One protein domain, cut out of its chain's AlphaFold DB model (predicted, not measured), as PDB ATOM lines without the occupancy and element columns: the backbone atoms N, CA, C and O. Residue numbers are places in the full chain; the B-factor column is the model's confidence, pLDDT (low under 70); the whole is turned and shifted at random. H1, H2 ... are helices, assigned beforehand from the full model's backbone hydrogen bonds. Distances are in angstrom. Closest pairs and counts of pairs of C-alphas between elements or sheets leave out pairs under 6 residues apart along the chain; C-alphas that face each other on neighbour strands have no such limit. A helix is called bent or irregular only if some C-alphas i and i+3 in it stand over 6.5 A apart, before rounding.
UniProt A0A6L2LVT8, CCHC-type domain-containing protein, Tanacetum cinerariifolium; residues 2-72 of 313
ATOM      1  N   THR A   2     -48.446  17.572 -34.467       46.62
ATOM      2  CA  THR A   2     -47.896  17.132 -33.179       46.62
ATOM      3  C   THR A   2     -48.353  15.695 -32.961       46.62
ATOM      4  O   THR A   2     -49.543  15.455 -32.780       46.62
ATOM      5  N   ILE A   3     -47.438  14.731 -33.073       57.34
ATOM      6  CA  ILE A   3     -47.736  13.322 -32.801       57.34
ATOM      7  C   ILE A   3     -47.995  13.219 -31.298       57.34
ATOM      8  O   ILE A   3     -47.069  13.330 -30.495       57.34
ATOM      9  N   VAL A   4     -49.262  13.079 -30.914       60.81
ATOM     10  CA  VAL A   4     -49.649  12.831 -29.525       60.81
ATOM     11  C   VAL A   4     -49.231  11.400 -29.204       60.81
ATOM     12  O   VAL A   4     -49.865  10.452 -29.654       60.81
ATOM     13  N   ILE A   5     -48.122  11.251 -28.479       70.88
ATOM     14  CA  ILE A   5     -47.666   9.952 -27.980       70.88
ATOM     15  C   ILE A   5     -48.677   9.496 -26.933       70.88
ATOM     16  O   ILE A   5     -48.845  10.149 -25.900       70.88
ATOM     17  N   THR A   6     -49.363   8.391 -27.208       76.25
ATOM     18  CA  THR A   6     -50.341   7.833 -26.276       76.25
ATOM     19  C   THR A   6     -49.635   7.049 -25.166       76.25
ATOM     20  O   THR A   6     -48.490   6.606 -25.297       76.25
ATOM     21  N   THR A   7     -50.313   6.856 -24.036       73.75
ATOM     22  CA  THR A   7     -49.820   6.013 -22.934       73.75
ATOM     23  C   THR A   7     -49.596   4.562 -23.374       73.75
ATOM     24  O   THR A   7     -48.677   3.900 -22.887       73.75
ATOM     25  N   GLU A   8     -50.373   4.087 -24.348       77.25
ATOM     26  CA  GLU A   8     -50.220   2.771 -24.968       77.25
ATOM     27  C   GLU A   8     -48.913   2.650 -25.763       77.25
ATOM     28  O   GLU A   8     -48.218   1.635 -25.657       77.25
ATOM     29  N   ASP A   9     -48.526   3.693 -26.501       75.56
ATOM     30  CA  ASP A   9     -47.280   3.707 -27.279       75.56
ATOM     31  C   ASP A   9     -46.045   3.629 -26.375       75.56
ATOM     32  O   ASP A   9     -45.076   2.923 -26.674       75.56
ATOM     33  N   MET A  10     -46.092   4.301 -25.220       79.25
ATOM     34  CA  MET A  10     -45.027   4.216 -24.217       79.25
ATOM     35  C   MET A  10     -44.918   2.811 -23.609       79.25
ATOM     36  O   MET A  10     -43.809   2.305 -23.411       79.25
ATOM     37  N   GLN A  11     -46.050   2.148 -23.353       79.44
ATOM     38  CA  GLN A  11     -46.062   0.792 -22.804       79.44
ATOM     39  C   GLN A  11     -45.549  -0.247 -23.813       79.44
ATOM     40  O   GLN A  11     -44.768  -1.126 -23.440       79.44
ATOM     41  N   LYS A  12     -45.922  -0.125 -25.094       81.69
ATOM     42  CA  LYS A  12     -45.421  -0.996 -26.171       81.69
ATOM     43  C   LYS A  12     -43.899  -0.917 -26.296       81.69
ATOM     44  O   LYS A  12     -43.242  -1.956 -26.300       81.69
ATOM     45  N   ARG A  13     -43.322   0.292 -26.268       82.19
ATOM     46  CA  ARG A  13     -41.856   0.484 -26.271       82.19
ATOM     47  C   ARG A  13     -41.173  -0.161 -25.065       82.19
ATOM     48  O   ARG A  13     -40.117  -0.769 -25.204       82.19
ATOM     49  N   ARG A  14     -41.777  -0.072 -23.875       76.94
ATOM     50  CA  ARG A  14     -41.225  -0.697 -22.662       76.94
ATOM     51  C   ARG A  14     -41.195  -2.223 -22.756       76.94
ATOM     52  O   ARG A  14     -40.246  -2.840 -22.276       76.94
ATOM     53  N   ASN A  15     -42.230  -2.822 -23.337       81.44
ATOM     54  CA  ASN A  15     -42.302  -4.267 -23.532       81.44
ATOM     55  C   ASN A  15     -41.289  -4.741 -24.585       81.44
ATOM     56  O   ASN A  15     -40.605  -5.735 -24.346       81.44
ATOM     57  N   ASP A  16     -41.133  -4.001 -25.684       81.88
ATOM     58  CA  ASP A  16     -40.161  -4.312 -26.740       81.88
ATOM     59  C   ASP A  16     -38.713  -4.302 -26.219       81.88
ATOM     60  O   ASP A  16     -37.985  -5.282 -26.383       81.88
ATOM     61  N   VAL A  17     -38.323  -3.274 -25.452       80.50
ATOM     62  CA  VAL A  17     -36.986  -3.210 -24.830       80.50
ATOM     63  C   VAL A  17     -36.738  -4.408 -23.904       80.50
ATOM     64  O   VAL A  17     -35.672  -5.018 -23.960       80.50
ATOM     65  N   LYS A  18     -37.724  -4.795 -23.083       77.81
ATOM     66  CA  LYS A  18     -37.603  -5.957 -22.184       77.81
ATOM     67  C   LYS A  18     -37.437  -7.271 -22.949       77.81
ATOM     68  O   LYS A  18     -36.587  -8.086 -22.579       77.81
ATOM     69  N   ALA A  19     -38.231  -7.475 -23.998       76.75
ATOM     70  CA  ALA A  19     -38.160  -8.671 -24.830       76.75
ATOM     71  C   ALA A  19     -36.799  -8.760 -25.535       76.75
ATOM     72  O   ALA A  19     -36.124  -9.786 -25.452       76.75
ATOM     73  N   ARG A  20     -36.333  -7.651 -26.117       84.69
ATOM     74  CA  ARG A  20     -35.023  -7.559 -26.768       84.69
ATOM     75  C   ARG A  20     -33.873  -7.872 -25.812       84.69
ATOM     76  O   ARG A  20     -33.001  -8.669 -26.143       84.69
ATOM     77  N   THR A  21     -33.875  -7.280 -24.616       77.62
ATOM     78  CA  THR A  21     -32.844  -7.545 -23.601       77.62
ATOM     79  C   THR A  21     -32.825  -9.019 -23.190       77.62
ATOM     80  O   THR A  21     -31.754  -9.609 -23.108       77.62
ATOM     81  N   THR A  22     -33.995  -9.634 -23.003       79.25
ATOM     82  CA  THR A  22     -34.106 -11.062 -22.654       79.25
ATOM     83  C   THR A  22     -33.539 -11.961 -23.753       79.25
ATOM     84  O   THR A  22     -32.755 -12.863 -23.467       79.25
ATOM     85  N   LEU A  23     -33.876 -11.683 -25.017       78.19
ATOM     86  CA  LEU A  23     -33.374 -12.438 -26.167       78.19
ATOM     87  C   LEU A  23     -31.851 -12.328 -26.326       78.19
ATOM     88  O   LEU A  23     -31.202 -13.323 -26.631       78.19
ATOM     89  N   LEU A  24     -31.264 -11.151 -26.084       73.75
ATOM     90  CA  LEU A  24     -29.808 -10.974 -26.136       73.75
ATOM     91  C   LEU A  24     -29.088 -11.766 -25.037       73.75
ATOM     92  O   LEU A  24     -28.062 -12.374 -25.318       73.75
ATOM     93  N   PHE A  25     -29.640 -11.815 -23.821       73.44
ATOM     94  CA  PHE A  25     -29.062 -12.601 -22.724       73.44
ATOM     95  C   PHE A  25     -29.154 -14.118 -22.936       73.44
ATOM     96  O   PHE A  25     -28.330 -14.853 -22.399       73.44
ATOM     97  N   ALA A  26     -30.130 -14.600 -23.712       75.38
ATOM     98  CA  ALA A  26     -30.262 -16.020 -24.045       75.38
ATOM     99  C   ALA A  26     -29.223 -16.501 -25.079       75.38
ATOM    100  O   ALA A  26     -29.003 -17.704 -25.228       75.38
ATOM    101  N   LEU A  27     -28.578 -15.580 -25.802       73.44
ATOM    102  CA  LEU A  27     -27.519 -15.895 -26.756       73.44
ATOM    103  C   LEU A  27     -26.158 -15.961 -26.047       73.44
ATOM    104  O   LEU A  27     -25.827 -15.099 -25.237       73.44
ATOM    105  N   LEU A  28     -25.343 -16.956 -26.413       63.47
ATOM    106  CA  LEU A  28     -23.932 -17.049 -26.010       63.47
ATOM    107  C   LEU A  28     -23.177 -15.760 -26.381       63.47
ATOM    108  O   LEU A  28     -23.419 -15.198 -27.452       63.47
ATOM    109  N   ASP A  29     -22.231 -15.336 -25.539       64.25
ATOM    110  CA  ASP A  29     -21.482 -14.073 -25.684       64.25
ATOM    111  C   ASP A  29     -20.869 -13.880 -27.085       64.25
ATOM    112  O   ASP A  29     -20.880 -12.778 -27.635       64.25
ATOM    113  N   GLU A  30     -20.418 -14.966 -27.720       67.81
ATOM    114  CA  GLU A  30     -19.860 -14.969 -29.082       67.81
ATOM    115  C   GLU A  30     -20.865 -14.499 -30.153       67.81
ATOM    116  O   GLU A  30     -20.492 -13.935 -31.184       67.81
ATOM    117  N   HIS A  31     -22.161 -14.701 -29.920       70.19
ATOM    118  CA  HIS A  31     -23.228 -14.311 -30.834       70.19
ATOM    119  C   HIS A  31     -23.844 -12.951 -30.479       70.19
ATOM    120  O   HIS A  31     -24.354 -12.278 -31.374       70.19
ATOM    121  N   GLN A  32     -23.740 -12.484 -29.231       65.88
ATOM    122  CA  GLN A  32     -24.370 -11.235 -28.775       65.88
ATOM    123  C   GLN A  32     -23.946 -10.005 -29.593       65.88
ATOM    124  O   GLN A  32     -24.795  -9.214 -30.007       65.88
ATOM    125  N   LEU A  33     -22.653  -9.876 -29.914       74.19
ATOM    126  CA  LEU A  33     -22.132  -8.759 -30.718       74.19
ATOM    127  C   LEU A  33     -22.704  -8.726 -32.143       74.19
ATOM    128  O   LEU A  33     -22.817  -7.661 -32.744       74.19
ATOM    129  N   ARG A  34     -23.090  -9.882 -32.692       79.44
ATOM    130  CA  ARG A  34     -23.665  -9.991 -34.042       79.44
ATOM    131  C   ARG A  34     -25.130  -9.554 -34.087       79.44
ATOM    132  O   ARG A  34     -25.605  -9.113 -35.137       79.44
ATOM    133  N   PHE A  35     -25.827  -9.685 -32.962       82.50
ATOM    134  CA  PHE A  35     -27.257  -9.430 -32.820       82.50
ATOM    135  C   PHE A  35     -27.579  -8.100 -32.110       82.50
ATOM    136  O   PHE A  35     -28.726  -7.661 -32.127       82.50
ATOM    137  N   SER A  36     -26.583  -7.400 -31.560       80.19
ATOM    138  CA  SER A  36     -26.757  -6.106 -30.876       80.19
ATOM    139  C   SER A  36     -27.282  -4.978 -31.778       80.19
ATOM    140  O   SER A  36     -27.902  -4.037 -31.284       80.19
ATOM    141  N   LYS A  37     -27.074  -5.093 -33.095       86.25
ATOM    142  CA  LYS A  37     -27.481  -4.114 -34.116       86.25
ATOM    143  C   LYS A  37     -28.988  -4.036 -34.390       86.25
ATOM    144  O   LYS A  37     -29.411  -3.109 -35.065       86.25
ATOM    145  N   TYR A  38     -29.774  -5.016 -33.943       86.88
ATOM    146  CA  TYR A  38     -31.227  -5.014 -34.138       86.88
ATOM    147  C   TYR A  38     -31.876  -4.172 -33.045       86.88
ATOM    148  O   TYR A  38     -31.548  -4.359 -31.871       86.88
ATOM    149  N   GLU A  39     -32.741  -3.228 -33.417       85.62
ATOM    150  CA  GLU A  39     -33.287  -2.224 -32.493       85.62
ATOM    151  C   GLU A  39     -34.567  -2.701 -31.808       85.62
ATOM    152  O   GLU A  39     -34.789  -2.367 -30.644       85.62
ATOM    153  N   THR A  40     -35.347  -3.544 -32.487       88.38
ATOM    154  CA  THR A  40     -36.590  -4.125 -31.963       88.38
ATOM    155  C   THR A  40     -36.421  -5.597 -31.584       88.38
ATOM    156  O   THR A  40     -35.559  -6.308 -32.111       88.38
ATOM    157  N   ALA A  41     -37.260  -6.089 -30.668       83.38
ATOM    158  CA  ALA A  41     -37.260  -7.504 -30.293       83.38
ATOM    159  C   ALA A  41     -37.664  -8.411 -31.465       83.38
ATOM    160  O   ALA A  41     -37.154  -9.525 -31.595       83.38
ATOM    161  N   GLN A  42     -38.551  -7.922 -32.334       87.19
ATOM    162  CA  GLN A  42     -39.036  -8.663 -33.493       87.19
ATOM    163  C   GLN A  42     -37.927  -8.903 -34.527       87.19
ATOM    164  O   GLN A  42     -37.683 -10.048 -34.906       87.19
ATOM    165  N   GLU A  43     -37.211  -7.855 -34.943       87.56
ATOM    166  CA  GLU A  43     -36.111  -7.983 -35.911       87.56
ATOM    167  C   GLU A  43     -34.993  -8.888 -35.380       87.56
ATOM    168  O   GLU A  43     -34.410  -9.686 -36.120       87.56
ATOM    169  N   LEU A  44     -34.714  -8.786 -34.076       85.06
ATOM    170  CA  LEU A  44     -33.762  -9.647 -33.387       85.06
ATOM    171  C   LEU A  44     -34.183 -11.121 -33.471       85.06
ATOM    172  O   LEU A  44     -33.372 -11.975 -33.834       85.06
ATOM    173  N   TRP A  45     -35.445 -11.423 -33.167       86.25
ATOM    174  CA  TRP A  45     -35.980 -12.782 -33.199       86.25
ATOM    175  C   TRP A  45     -35.924 -13.403 -34.600       86.25
ATOM    176  O   TRP A  45     -35.427 -14.518 -34.774       86.25
ATOM    177  N   GLU A  46     -36.349 -12.662 -35.624       82.94
ATOM    178  CA  GLU A  46     -36.300 -13.122 -37.015       82.94
ATOM    179  C   GLU A  46     -34.861 -13.406 -37.476       82.94
ATOM    180  O   GLU A  46     -34.590 -14.409 -38.146       82.94
ATOM    181  N   ALA A  47     -33.902 -12.568 -37.068       83.38
ATOM    182  CA  ALA A  47     -32.492 -12.777 -37.372       83.38
ATOM    183  C   ALA A  47     -31.923 -14.037 -36.693       83.38
ATOM    184  O   ALA A  47     -31.124 -14.758 -37.308       83.38
ATOM    185  N   ILE A  48     -32.330 -14.322 -35.451       81.88
ATOM    186  CA  ILE A  48     -31.949 -15.540 -34.719       81.88
ATOM    187  C   ILE A  48     -32.494 -16.770 -35.447       81.88
ATOM    188  O   ILE A  48     -31.728 -17.682 -35.768       81.88
ATOM    189  N   LEU A  49     -33.783 -16.769 -35.793       76.94
ATOM    190  CA  LEU A  49     -34.418 -17.865 -36.525       76.94
ATOM    191  C   LEU A  49     -33.761 -18.107 -37.884       76.94
ATOM    192  O   LEU A  49     -33.494 -19.250 -38.250       76.94
ATOM    193  N   LYS A  50     -33.410 -17.046 -38.613       82.12
ATOM    194  CA  LYS A  50     -32.709 -17.167 -39.896       82.12
ATOM    195  C   LYS A  50     -31.302 -17.754 -39.750       82.12
ATOM    196  O   LYS A  50     -30.848 -18.479 -40.632       82.12
ATOM    197  N   THR A  51     -30.606 -17.432 -38.662       78.12
ATOM    198  CA  THR A  51     -29.212 -17.853 -38.446       78.12
ATOM    199  C   THR A  51     -29.118 -19.272 -37.883       78.12
ATOM    200  O   THR A  51     -28.252 -20.035 -38.308       78.12
ATOM    201  N   PHE A  52     -30.008 -19.642 -36.958       73.44
ATOM    202  CA  PHE A  52     -29.935 -20.908 -36.220       73.44
ATOM    203  C   PHE A  52     -31.067 -21.886 -36.524       73.44
ATOM    204  O   PHE A  52     -30.866 -23.093 -36.394       73.44
ATOM    205  N   GLY A  53     -32.231 -21.401 -36.959       66.31
ATOM    206  CA  GLY A  53     -33.383 -22.250 -37.262       66.31
ATOM    207  C   GLY A  53     -33.095 -23.253 -38.380       66.31
ATOM    208  O   GLY A  53     -33.622 -24.361 -38.354       66.31
ATOM    209  N   GLY A  54     -32.199 -22.915 -39.318       65.19
ATOM    210  CA  GLY A  54     -31.902 -23.745 -40.487       65.19
ATOM    211  C   GLY A  54     -33.124 -23.927 -41.402       65.19
ATOM    212  O   GLY A  54     -34.245 -23.570 -41.055       65.19
ATOM    213  N   ASN A  55     -32.931 -24.484 -42.598       69.38
ATOM    214  CA  ASN A  55     -34.064 -24.867 -43.449       69.38
ATOM    215  C   ASN A  55     -34.623 -26.243 -43.028       69.38
ATOM    216  O   ASN A  55     -33.917 -27.056 -42.423       69.38
ATOM    217  N   GLU A  56     -35.884 -26.526 -43.370       68.75
ATOM    218  CA  GLU A  56     -36.564 -27.786 -43.016       68.75
ATOM    219  C   GLU A  56     -35.785 -29.032 -43.470       68.75
ATOM    220  O   GLU A  56     -35.702 -30.036 -42.758       68.75
ATOM    221  N   ALA A  57     -35.099 -28.942 -44.613       62.84
ATOM    222  CA  ALA A  57     -34.206 -29.987 -45.103       62.84
ATOM    223  C   ALA A  57     -33.016 -30.255 -44.155       62.84
ATOM    224  O   ALA A  57     -32.675 -31.411 -43.893       62.84
ATOM    225  N   THR A  58     -32.407 -29.209 -43.587       65.81
ATOM    226  CA  THR A  58     -31.291 -29.325 -42.633       65.81
ATOM    227  C   THR A  58     -31.767 -29.865 -41.288       65.81
ATOM    228  O   THR A  58     -31.106 -30.739 -40.726       65.81
ATOM    229  N   LYS A  59     -32.932 -29.421 -40.790       68.81
ATOM    230  CA  LYS A  59     -33.537 -29.975 -39.565       68.81
ATOM    231  C   LYS A  59     -33.824 -31.469 -39.721       68.81
ATOM    232  O   LYS A  59     -33.413 -32.265 -38.878       68.81
ATOM    233  N   LYS A  60     -34.446 -31.867 -40.837       72.69
ATOM    234  CA  LYS A  60     -34.748 -33.271 -41.159       72.69
ATOM    235  C   LYS A  60     -33.483 -34.120 -41.283       72.69
ATOM    236  O   LYS A  60     -33.444 -35.235 -40.770       72.69
ATOM    237  N   THR A  61     -32.428 -33.582 -41.893       70.62
ATOM    238  CA  THR A  61     -31.137 -34.275 -42.027       70.62
ATOM    239  C   THR A  61     -30.458 -34.470 -40.670       70.62
ATOM    240  O   THR A  61     -30.057 -35.588 -40.355       70.62
ATOM    241  N   LYS A  62     -30.410 -33.432 -39.821       64.88
ATOM    242  CA  LYS A  62     -29.871 -33.533 -38.453       64.88
ATOM    243  C   LYS A  62     -30.684 -34.503 -37.588       64.88
ATOM    244  O   LYS A  62     -30.104 -35.332 -36.894       64.88
ATOM    245  N   LYS A  63     -32.020 -34.473 -37.686       69.50
ATOM    246  CA  LYS A  63     -32.926 -35.416 -37.003       69.50
ATOM    247  C   LYS A  63     -32.678 -36.861 -37.439       69.50
ATOM    248  O   LYS A  63     -32.612 -37.748 -36.596       69.50
ATOM    249  N   ASN A  64     -32.507 -37.106 -38.739       68.06
ATOM    250  CA  ASN A  64     -32.222 -38.444 -39.261       68.06
ATOM    251  C   ASN A  64     -30.826 -38.940 -38.858       68.06
ATOM    252  O   ASN A  64     -30.692 -40.099 -38.475       68.06
ATOM    253  N   GLN A  65     -29.815 -38.066 -38.869       67.81
ATOM    254  CA  GLN A  65     -28.483 -38.385 -38.348       67.81
ATOM    255  C   GLN A  65     -28.544 -38.767 -36.869       67.81
ATOM    256  O   GLN A  65     -27.972 -39.778 -36.482       67.81
ATOM    257  N   LEU A  66     -29.291 -38.021 -36.053       63.72
ATOM    258  CA  LEU A  66     -29.475 -38.345 -34.639       63.72
ATOM    259  C   LEU A  66     -30.173 -39.690 -34.453       63.72
ATOM    260  O   LEU A  66     -29.661 -40.543 -33.735       63.72
ATOM    261  N   LYS A  67     -31.280 -39.935 -35.161       70.44
ATOM    262  CA  LYS A  67     -31.970 -41.235 -35.127       70.44
ATOM    263  C   LYS A  67     -31.043 -42.395 -35.496       70.44
ATOM    264  O   LYS A  67     -31.113 -43.441 -34.862       70.44
ATOM    265  N   GLN A  68     -30.159 -42.207 -36.476       67.12
ATOM    266  CA  GLN A  68     -29.172 -43.215 -36.860       67.12
ATOM    267  C   GLN A  68     -28.101 -43.423 -35.777       67.12
ATOM    268  O   GLN A  68     -27.761 -44.561 -35.471       67.12
ATOM    269  N   GLN A  69     -27.594 -42.345 -35.172       57.59
ATOM    270  CA  GLN A  69     -26.607 -42.415 -34.086       57.59
ATOM    271  C   GLN A  69     -27.170 -43.141 -32.857       57.59
ATOM    272  O   GLN A  69     -26.518 -44.030 -32.318       57.59
ATOM    273  N   TYR A  70     -28.408 -42.825 -32.465       58.88
ATOM    274  CA  TYR A  70     -29.080 -43.472 -31.338       58.88
ATOM    275  C   TYR A  70     -29.515 -44.908 -31.649       58.88
ATOM    276  O   TYR A  70     -29.350 -45.782 -30.805       58.88
ATOM    277  N   GLY A  71     -30.009 -45.188 -32.859       66.25
ATOM    278  CA  GLY A  71     -30.380 -46.549 -33.269       66.25
ATOM    279  C   GLY A  71     -29.189 -47.512 -33.324       66.25
ATOM    280  O   GLY A  71     -29.347 -48.712 -33.108       66.25
ATOM    281  N   ASN A  72     -27.986 -46.982 -33.554       62.19
ATOM    282  CA  ASN A  72     -26.742 -47.749 -33.556       62.19
ATOM    283  C   ASN A  72     -26.047 -47.780 -32.183       62.19
ATOM    284  O   ASN A  72     -25.018 -48.444 -32.043       62.19
TER     285      ASN A  72
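This is residues 2 to 72 of the 313 residues of the protein "CCHC-type domain-containing protein" of Tanacetum cinerariifolium (UniProt A0A6L2LVT8). This is a long, drawn-out chain of helices with a small body: the later part of H1 and the first part of H3 lie side by side and run the same way, with the short H2 in the turn that brings the chain back between them. From this body two arms stick out and make the length: residues 2 to 12, which include the first part of H1, at one end, and residues 49 to 72, which include the whole of H4, at the other. The 71 printed residues hold four named helices, H1, H2, H3 and H4 in that order, and no named strand; the class is all helix. The whole is extended, with a radius of gyration of the C-alphas of 18.2 A, and its C-alphas span 66 by 23 by 16 A.

Start at residue 2 and go along to H1, residues 7 to 26; then look for H3, residues 41 to 52. They touch at a shallow tilt of 27 degrees and run the same way, H1 with residues 16 to 23 alone and H3 with residues 41 to 45 alone; their closest C-alphas, those of Arg 20 and Ala 41, are 4.2 A apart. Between them in the chain comes H2, residues 29 to 35. H1 and H2 form a helical hairpin and only just touch, with 3 pairs of C-alphas within 8 A, at a steep tilt of 39 degrees, opposite ways; H1 does so with residues 24 to 25 alone, and the closest C-alphas, those of Leu 24 and Gln 32, are 6.1 A apart. H2 and H3 also only just touch, with 3 such pairs, at a steep tilt of 62 degrees, opposite ways; H3 does so with residues 44 to 48 alone, and the closest C-alphas, those of Phe 35 and Leu 44, are 6.5 A apart. The helix packing is mostly crossed, but only just: of 3 pairs that touch, 1 is at a shallow tilt. H4, residues 56 to 71, touches no helix. In H1, H3 and H4 every O i to N i+4 pair is within hydrogen-bond range; in H2 1 of 3 is, beside 3 of 4 O i to N i+3 pairs.

Find C-alpha 7 at (-49.820, 6.013, -22.934); from there H1 runs 29.5 A to C-alpha 26. H2 covers 10.3 A from C-alpha 29 to C-alpha 35 and is irregular, but only just: C-alphas 30 and 33 are 6.8 A apart. H3 begins at C-alpha 41, at (-37.260, -7.504, -30.293), and is 16.4 A long. H4 runs 22.0 A from C-alpha 56 to C-alpha 71, at (-30.380, -46.549, -33.269).

The two C-alphas farthest apart, those of Thr 2 and Asn 72, are 68.2 A apart. The printed part has no cut, and its three links are tight. Mean pLDDT of the printed part is 74.1; 24 residues are under 70, among them 2 to 4, 53 to 59 and 68 to 72.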